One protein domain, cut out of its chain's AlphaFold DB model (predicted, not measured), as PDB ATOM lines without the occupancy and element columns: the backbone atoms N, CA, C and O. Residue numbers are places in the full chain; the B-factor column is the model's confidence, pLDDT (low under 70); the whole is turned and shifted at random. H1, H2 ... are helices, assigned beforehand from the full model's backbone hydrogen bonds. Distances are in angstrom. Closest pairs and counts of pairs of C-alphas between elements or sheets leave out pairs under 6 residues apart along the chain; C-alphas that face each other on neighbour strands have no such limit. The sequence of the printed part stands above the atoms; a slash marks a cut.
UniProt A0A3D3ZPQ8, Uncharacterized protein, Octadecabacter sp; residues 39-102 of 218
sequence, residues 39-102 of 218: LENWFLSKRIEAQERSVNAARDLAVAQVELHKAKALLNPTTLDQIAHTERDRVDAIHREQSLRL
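What this domain is: This is residues 39 to 102 of the 218 residues of an uncharacterized protein of Octadecabacter sp (UniProt A0A3D3ZPQ8). Two long helices, H1 and then H2, meet near their ends at a tight turn and make an open V lying nearly in one plane. H1 is the longer arm, and residues 39 to 68 and 84 to 102 stand free. The printed part has 64 residues, is all helix with no named strand, and is extended, with a radius of gyration of the C-alphas of 18.9 A. The spans are 57 by 38 by 5 A, only just flat.

Where its parts are: Find C-alpha 39 at (81.370, 47.532, -59.005); from there H1, residues 39 to 74, runs 52.6 A. After two residues, H2, residues 77 to 102, runs 37.7 A to C-alpha 102 at (41.565, 25.987, -56.328).

How they stand to each other: Look at residues 70 to 74 of H1 and 79 to 80 of H2, where the helices touch only at the corner; the closest C-alphas, those of Ala 73 and Leu 80, are 4.9 A apart. Their lines stand at a steep tilt of 48 degrees, opposite ways. In H1 and H2 every O i to N i+4 pair is within hydrogen-bond range.

The domain as a whole: The C-alphas farthest apart, of Leu 39 and Thr 78, are 58.0 A apart. The printed part has no cut, and the link is tight. In the B-factor column, pLDDT is under 70 at residues 39 to 41, 44 and 72 to 81.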
ATOM      1  N   LEU A  39      82.286  46.468 -58.589       65.50
ATOM      2  CA  LEU A  39      81.370  47.532 -59.005       65.50
ATOM      3  C   LEU A  39      79.971  46.996 -59.327       65.50
ATOM      4  O   LEU A  39      78.993  47.563 -58.849       65.50
ATOM      5  N   GLU A  40      79.854  45.883 -60.054       56.69
ATOM      6  CA  GLU A  40      78.554  45.256 -60.352       56.69
ATOM      7  C   GLU A  40      77.812  44.850 -59.076       56.69
ATOM      8  O   GLU A  40      76.619  45.116 -58.934       56.69
ATOM      9  N   ASN A  41      78.535  44.309 -58.093       64.56
ATOM     10  CA  ASN A  41      77.956  43.953 -56.797       64.56
ATOM     11  C   ASN A  41      77.464  45.184 -56.013       64.56
ATOM     12  O   ASN A  41      76.442  45.119 -55.327       64.56
ATOM     13  N   TRP A  42      78.144  46.329 -56.138       74.31
ATOM     14  CA  TRP A  42      77.710  47.586 -55.523       74.31
ATOM     15  C   TRP A  42      76.451  48.152 -56.197       74.31
ATOM     16  O   TRP A  42      75.512  48.549 -55.504       74.31
ATOM     17  N   PHE A  43      76.383  48.123 -57.533       70.62
ATOM     18  CA  PHE A  43      75.193  48.548 -58.279       70.62
ATOM     19  C   PHE A  43      73.972  47.674 -57.974       70.62
ATOM     20  O   PHE A  43      72.881  48.206 -57.758       70.62
ATOM     21  N   LEU A  44      74.146  46.352 -57.892       69.06
ATOM     22  CA  LEU A  44      73.078  45.427 -57.503       69.06
ATOM     23  C   LEU A  44      72.580  45.713 -56.081       69.06
ATOM     24  O   LEU A  44      71.372  45.825 -55.875       69.06
ATOM     25  N   SER A  45      73.489  45.930 -55.124       74.62
ATOM     26  CA  SER A  45      73.121  46.301 -53.752       74.62
ATOM     27  C   SER A  45      72.312  47.601 -53.708       74.62
ATOM     28  O   SER A  45      71.292  47.668 -53.026       74.62
ATOM     29  N   LYS A  46      72.713  48.630 -54.468       79.19
ATOM     30  CA  LYS A  46      71.986  49.911 -54.515       79.19
ATOM     31  C   LYS A  46      70.616  49.792 -55.170       79.19
ATOM     32  O   LYS A  46      69.672  50.452 -54.740       79.19
ATOM     33  N   ARG A  47      70.490  48.935 -56.182       72.12
ATOM     34  CA  ARG A  47      69.217  48.660 -56.851       72.12
ATOM     35  C   ARG A  47      68.241  47.919 -55.932       72.12
ATOM     36  O   ARG A  47      67.066  48.274 -55.914       72.12
ATOM     37  N   ILE A  48      68.732  46.972 -55.132       73.19
ATOM     38  CA  ILE A  48      67.937  46.273 -54.111       73.19
ATOM     39  C   ILE A  48      67.488  47.255 -53.018       73.19
ATOM     40  O   ILE A  48      66.296  47.341 -52.742       73.19
ATOM     41  N   GLU A  49      68.396  48.078 -52.478       72.19
ATOM     42  CA  GLU A  49      68.049  49.110 -51.483       72.19
ATOM     43  C   GLU A  49      66.974  50.085 -52.001       72.19
ATOM     44  O   GLU A  49      66.075  50.491 -51.262       72.19
ATOM     45  N   ALA A  50      67.048  50.480 -53.276       72.25
ATOM     46  CA  ALA A  50      66.049  51.352 -53.891       72.25
ATOM     47  C   ALA A  50      64.684  50.660 -54.037       72.25
ATOM     48  O   ALA A  50      63.650  51.280 -53.778       72.25
ATOM     49  N   GLN A  51      64.671  49.374 -54.401       70.00
ATOM     50  CA  GLN A  51      63.441  48.583 -54.466       70.00
ATOM     51  C   GLN A  51      62.814  48.404 -53.081       70.00
ATOM     52  O   GLN A  51      61.619  48.650 -52.930       70.00
ATOM     53  N   GLU A  52      63.600  48.095 -52.053       73.81
ATOM     54  CA  GLU A  52      63.110  47.997 -50.673       73.81
ATOM     55  C   GLU A  52      62.490  49.314 -50.188       73.81
ATOM     56  O   GLU A  52      61.399  49.316 -49.615       73.81
ATOM     57  N   ARG A  53      63.123  50.459 -50.485       76.94
ATOM     58  CA  ARG A  53      62.551  51.780 -50.172       76.94
ATOM     59  C   ARG A  53      61.243  52.039 -50.910       76.94
ATOM     60  O   ARG A  53      60.327  52.589 -50.311       76.94
ATOM     61  N   SER A  54      61.136  51.638 -52.177       75.50
ATOM     62  CA  SER A  54      59.894  51.795 -52.945       75.50
ATOM     63  C   SER A  54      58.749  50.941 -52.396       75.50
ATOM     64  O   SER A  54      57.626  51.424 -52.294       75.50
ATOM     65  N   VAL A  55      59.033  49.707 -51.967       79.19
ATOM     66  CA  VAL A  55      58.039  48.809 -51.361       79.19
ATOM     67  C   VAL A  55      57.594  49.334 -49.999       79.19
ATOM     68  O   VAL A  55      56.397  49.357 -49.716       79.19
ATOM     69  N   ASN A  56      58.531  49.820 -49.182       76.19
ATOM     70  CA  ASN A  56      58.206  50.442 -47.900       76.19
ATOM     71  C   ASN A  56      57.374  51.719 -48.092       76.19
ATOM     72  O   ASN A  56      56.338  51.862 -47.454       76.19
ATOM     73  N   ALA A  57      57.735  52.584 -49.045       79.31
ATOM     74  CA  ALA A  57      56.955  53.782 -49.358       79.31
ATOM     75  C   ALA A  57      55.541  53.455 -49.875       79.31
ATOM     76  O   ALA A  57      54.579  54.128 -49.510       79.31
ATOM     77  N   ALA A  58      55.387  52.409 -50.695       74.50
ATOM     78  CA  ALA A  58      54.079  51.950 -51.163       74.50
ATOM     79  C   ALA A  58      53.216  51.405 -50.012       74.50
ATOM     80  O   ALA A  58      52.015  51.668 -49.957       74.50
ATOM     81  N   ARG A  59      53.833  50.686 -49.067       78.44
ATOM     82  CA  ARG A  59      53.169  50.205 -47.851       78.44
ATOM     83  C   ARG A  59      52.715  51.365 -46.965       78.44
ATOM     84  O   ARG A  59      51.563  51.368 -46.542       78.44
ATOM     85  N   ASP A  60      53.579  52.346 -46.726       82.00
ATOM     86  CA  ASP A  60      53.258  53.515 -45.902       82.00
ATOM     87  C   ASP A  60      52.134  54.351 -46.535       82.00
ATOM     88  O   ASP A  60      51.213  54.789 -45.846       82.00
ATOM     89  N   LEU A  61      52.140  54.492 -47.865       80.75
ATOM     90  CA  LEU A  61      51.069  55.157 -48.607       80.75
ATOM     91  C   LEU A  61      49.736  54.401 -48.499       80.75
ATOM     92  O   LEU A  61      48.697  55.032 -48.309       80.75
ATOM     93  N   ALA A  62      49.747  53.066 -48.562       74.69
ATOM     94  CA  ALA A  62      48.544  52.255 -48.372       74.69
ATOM     95  C   ALA A  62      47.984  52.379 -46.943       74.69
ATOM     96  O   ALA A  62      46.773  52.521 -46.764       74.69
ATOM     97  N   VAL A  63      48.851  52.395 -45.923       81.31
ATOM     98  CA  VAL A  63      48.445  52.623 -44.525       81.31
ATOM     99  C   VAL A  63      47.828  54.014 -44.363       81.31
ATOM    100  O   VAL A  63      46.715  54.124 -43.845       81.31
ATOM    101  N   ALA A  64      48.472  55.058 -44.892       77.06
ATOM    102  CA  ALA A  64      47.954  56.425 -44.849       77.06
ATOM    103  C   ALA A  64      46.606  56.568 -45.579       77.06
ATOM    104  O   ALA A  64      45.713  57.278 -45.115       77.06
ATOM    105  N   GLN A  65      46.410  55.863 -46.699       74.62
ATOM    106  CA  GLN A  65      45.124  55.828 -47.400       74.62
ATOM    107  C   GLN A  65      44.029  55.168 -46.560       74.62
ATOM    108  O   GLN A  65      42.907  55.676 -46.525       74.62
ATOM    109  N   VAL A  66      44.322  54.065 -45.870       78.19
ATOM    110  CA  VAL A  66      43.358  53.400 -44.978       78.19
ATOM    111  C   VAL A  66      43.005  54.297 -43.790       78.19
ATOM    112  O   VAL A  66      41.830  54.420 -43.445       78.19
ATOM    113  N   GLU A  67      43.986  54.960 -43.181       76.50
ATOM    114  CA  GLU A  67      43.760  55.895 -42.071       76.50
ATOM    115  C   GLU A  67      42.953  57.124 -42.499       76.50
ATOM    116  O   GLU A  67      42.034  57.532 -41.789       76.50
ATOM    117  N   LEU A  68      43.203  57.655 -43.698       77.38
ATOM    118  CA  LEU A  68      42.417  58.744 -44.278       77.38
ATOM    119  C   LEU A  68      40.966  58.319 -44.546       77.38
ATOM    120  O   LEU A  68      40.047  59.092 -44.271       77.38
ATOM    121  N   HIS A  69      40.734  57.099 -45.041       74.00
ATOM    122  CA  HIS A  69      39.378  56.569 -45.199       74.00
ATOM    123  C   HIS A  69      38.686  56.379 -43.848       74.00
ATOM    124  O   HIS A  69      37.541  56.799 -43.704       74.00
ATOM    125  N   LYS A  70      39.380  55.847 -42.832       73.00
ATOM    126  CA  LYS A  70      38.851  55.740 -41.462       73.00
ATOM    127  C   LYS A  70      38.487  57.111 -40.883       73.00
ATOM    128  O   LYS A  70      37.395  57.268 -40.346       73.00
ATOM    129  N   ALA A  71      39.350  58.115 -41.042       71.94
ATOM    130  CA  ALA A  71      39.106  59.476 -40.566       71.94
ATOM    131  C   ALA A  71      37.920  60.148 -41.283       71.94
ATOM    132  O   ALA A  71      37.084  60.775 -40.635       71.94
ATOM    133  N   LYS A  72      37.793  59.974 -42.606       66.75
ATOM    134  CA  LYS A  72      36.625  60.447 -43.373       66.75
ATOM    135  C   LYS A  72      35.331  59.758 -42.954       66.75
ATOM    136  O   LYS A  72      34.278  60.382 -42.961       66.75
ATOM    137  N   ALA A  73      35.415  58.490 -42.583       61.44
ATOM    138  CA  ALA A  73      34.259  57.704 -42.203       61.44
ATOM    139  C   ALA A  73      33.787  58.042 -40.763       61.44
ATOM    140  O   ALA A  73      32.587  58.066 -40.502       61.44
ATOM    141  N   LEU A  74      34.689  58.460 -39.861       64.75
ATOM    142  CA  LEU A  74      34.331  59.048 -38.554       64.75
ATOM    143  C   LEU A  74      33.542  60.369 -38.659       64.75
ATOM    144  O   LEU A  74      32.830  60.727 -37.725       64.75
ATOM    145  N   LEU A  75      33.643  61.086 -39.785       66.19
ATOM    146  CA  LEU A  75      32.883  62.315 -40.047       66.19
ATOM    147  C   LEU A  75      31.442  62.053 -40.524       66.19
ATOM    148  O   LEU A  75      30.629  62.967 -40.443       66.19
ATOM    149  N   ASN A  76      31.107  60.840 -40.991       63.25
ATOM    150  CA  ASN A  76      29.764  60.468 -41.459       63.25
ATOM    151  C   ASN A  76      29.469  58.976 -41.178       63.25
ATOM    152  O   ASN A  76      29.893  58.116 -41.955       63.25
ATOM    153  N   PRO A  77      28.693  58.624 -40.137       62.72
ATOM    154  CA  PRO A  77      28.497  57.229 -39.716       62.72
ATOM    155  C   PRO A  77      27.830  56.344 -40.781       62.72
ATOM    156  O   PRO A  77      28.151  55.167 -40.894       62.72
ATOM    157  N   THR A  78      26.987  56.911 -41.647       66.31
ATOM    158  CA  THR A  78      26.387  56.192 -42.785       66.31
ATOM    159  C   THR A  78      27.415  55.750 -43.828       66.31
ATOM    160  O   THR A  78      27.207  54.748 -44.507       66.31
ATOM    161  N   THR A  79      28.545  56.456 -43.945       63.66
ATOM    162  CA  THR A  79      29.634  56.072 -44.857       63.66
ATOM    163  C   THR A  79      30.519  54.964 -44.285       63.66
ATOM    164  O   THR A  79      31.038  54.171 -45.064       63.66
ATOM    165  N   LEU A  80      30.645  54.838 -42.955       65.06
ATOM    166  CA  LEU A  80      31.356  53.718 -42.316       65.06
ATOM    167  C   LEU A  80      30.682  52.382 -42.615       65.06
ATOM    168  O   LEU A  80      31.356  51.450 -43.050       65.06
ATOM    169  N   ASP A  81      29.365  52.307 -42.425       67.44
ATOM    170  CA  ASP A  81      28.610  51.079 -42.680       67.44
ATOM    171  C   ASP A  81      28.648  50.711 -44.166       67.44
ATOM    172  O   ASP A  81      28.908  49.561 -44.516       67.44
ATOM    173  N   GLN A  82      28.494  51.694 -45.062       71.38
ATOM    174  CA  GLN A  82      28.613  51.470 -46.507       71.38
ATOM    175  C   GLN A  82      30.002  50.953 -46.901       71.38
ATOM    176  O   GLN A  82      30.099  49.977 -47.643       71.38
ATOM    177  N   ILE A  83      31.077  51.545 -46.369       72.38
ATOM    178  CA  ILE A  83      32.446  51.079 -46.620       72.38
ATOM    179  C   ILE A  83      32.626  49.655 -46.078       72.38
ATOM    180  O   ILE A  83      33.116  48.791 -46.801       72.38
ATOM    181  N   ALA A  84      32.171  49.370 -44.857       72.31
ATOM    182  CA  ALA A  84      32.290  48.046 -44.251       72.31
ATOM    183  C   ALA A  84      31.536  46.957 -45.035       72.31
ATOM    184  O   ALA A  84      32.059  45.853 -45.193       72.31
ATOM    185  N   HIS A  85      30.345  47.258 -45.560       75.06
ATOM    186  CA  HIS A  85      29.606  46.344 -46.431       75.06
ATOM    187  C   HIS A  85      30.340  46.105 -47.752       75.06
ATOM    188  O   HIS A  85      30.554  44.954 -48.118       75.06
ATOM    189  N   THR A  86      30.824  47.162 -48.413       78.88
ATOM    190  CA  THR A  86      31.568  47.007 -49.675       78.88
ATOM    191  C   THR A  86      32.889  46.256 -49.509       78.88
ATOM    192  O   THR A  86      33.253  45.467 -50.375       78.88
ATOM    193  N   GLU A  87      33.604  46.455 -48.400       77.06
ATOM    194  CA  GLU A  87      34.835  45.717 -48.106       77.06
ATOM    195  C   GLU A  87      34.546  44.252 -47.763       77.06
ATOM    196  O   GLU A  87      35.272  43.366 -48.212       77.06
ATOM    197  N   ARG A  88      33.449  43.963 -47.049       79.62
ATOM    198  CA  ARG A  88      32.999  42.582 -46.822       79.62
ATOM    199  C   ARG A  88      32.646  41.888 -48.139       79.62
ATOM    200  O   ARG A  88      33.139  40.791 -48.385       79.62
ATOM    201  N   ASP A  89      31.892  42.551 -49.012       83.56
ATOM    202  CA  ASP A  89      31.523  42.013 -50.326       83.56
ATOM    203  C   ASP A  89      32.756  41.774 -51.214       83.56
ATOM    204  O   ASP A  89      32.827  40.772 -51.931       83.56
ATOM    205  N   ARG A  90      33.765  42.655 -51.143       83.81
ATOM    206  CA  ARG A  90      35.054  42.478 -51.835       83.81
ATOM    207  C   ARG A  90      35.823  41.268 -51.315       83.81
ATOM    208  O   ARG A  90      36.309  40.478 -52.121       83.81
ATOM    209  N   VAL A  91      35.933  41.110 -49.996       89.00
ATOM    210  CA  VAL A  91      36.613  39.957 -49.383       89.00
ATOM    211  C   VAL A  91      35.902  38.655 -49.752       89.00
ATOM    212  O   VAL A  91      36.561  37.693 -50.147       89.00
ATOM    213  N   ASP A  92      34.570  38.633 -49.716       89.06
ATOM    214  CA  ASP A  92      33.782  37.464 -50.111       89.06
ATOM    215  C   ASP A  92      33.946  37.136 -51.601       89.06
ATOM    216  O   ASP A  92      34.064  35.965 -51.968       89.06
ATOM    217  N   ALA A  93      34.008  38.149 -52.473       87.94
ATOM    218  CA  ALA A  93      34.281  37.954 -53.894       87.94
ATOM    219  C   ALA A  93      35.679  37.358 -54.133       87.94
ATOM    220  O   ALA A  93      35.806  36.398 -54.894       87.94
ATOM    221  N   ILE A  94      36.705  37.860 -53.436       88.75
ATOM    222  CA  ILE A  94      38.076  37.336 -53.522       88.75
ATOM    223  C   ILE A  94      38.134  35.889 -53.023       88.75
ATOM    224  O   ILE A  94      38.717  35.037 -53.692       88.75
ATOM    225  N   HIS A  95      37.505  35.573 -51.887       91.12
ATOM    226  CA  HIS A  95      37.468  34.204 -51.373       91.12
ATOM    227  C   HIS A  95      36.741  33.245 -52.319       91.12
ATOM    228  O   HIS A  95      37.217  32.128 -52.537       91.12
ATOM    229  N   ARG A  96      35.619  33.663 -52.921       89.75
ATOM    230  CA  ARG A  96      34.923  32.856 -53.937       89.75
ATOM    231  C   ARG A  96      35.810  32.622 -55.151       89.75
ATOM    232  O   ARG A  96      35.914  31.486 -55.602       89.75
ATOM    233  N   GLU A  97      36.487  33.653 -55.650       93.00
ATOM    234  CA  GLU A  97      37.387  33.524 -56.796       93.00
ATOM    235  C   GLU A  97      38.563  32.583 -56.497       93.00
ATOM    236  O   GLU A  97      38.865  31.698 -57.294       93.00
ATOM    237  N   GLN A  98      39.196  32.715 -55.331       91.69
ATOM    238  CA  GLN A  98      40.271  31.817 -54.904       91.69
ATOM    239  C   GLN A  98      39.786  30.372 -54.754       91.69
ATOM    240  O   GLN A  98      40.471  29.450 -55.196       91.69
ATOM    241  N   SER A  99      38.589  30.173 -54.198       92.00
ATOM    242  CA  SER A  99      37.977  28.846 -54.068       92.00
ATOM    243  C   SER A  99      37.696  28.219 -55.435       92.00
ATOM    244  O   SER A  99      37.989  27.043 -55.641       92.00
ATOM    245  N   LEU A 100      37.198  29.004 -56.397       94.56
ATOM    246  CA  LEU A 100      36.977  28.548 -57.772       94.56
ATOM    247  C   LEU A 100      38.292  28.212 -58.481       94.56
ATOM    248  O   LEU A 100      38.374  27.183 -59.145       94.56
ATOM    249  N   ARG A 101      39.340  29.027 -58.309       92.12
ATOM    250  CA  ARG A 101      40.670  28.736 -58.867       92.12
ATOM    251  C   ARG A 101      41.269  27.457 -58.282       92.12
ATOM    252  O   ARG A 101      41.845  26.674 -59.028       92.12
ATOM    253  N   LEU A 102      41.116  27.223 -56.975       94.50
ATOM    254  CA  LEU A 102      41.565  25.987 -56.328       94.50
ATOM    255  C   LEU A 102      40.794  24.769 -56.861       94.50
ATOM    256  O   LEU A 102      41.401  23.750 -57.190       94.50
TER     257      LEU A 102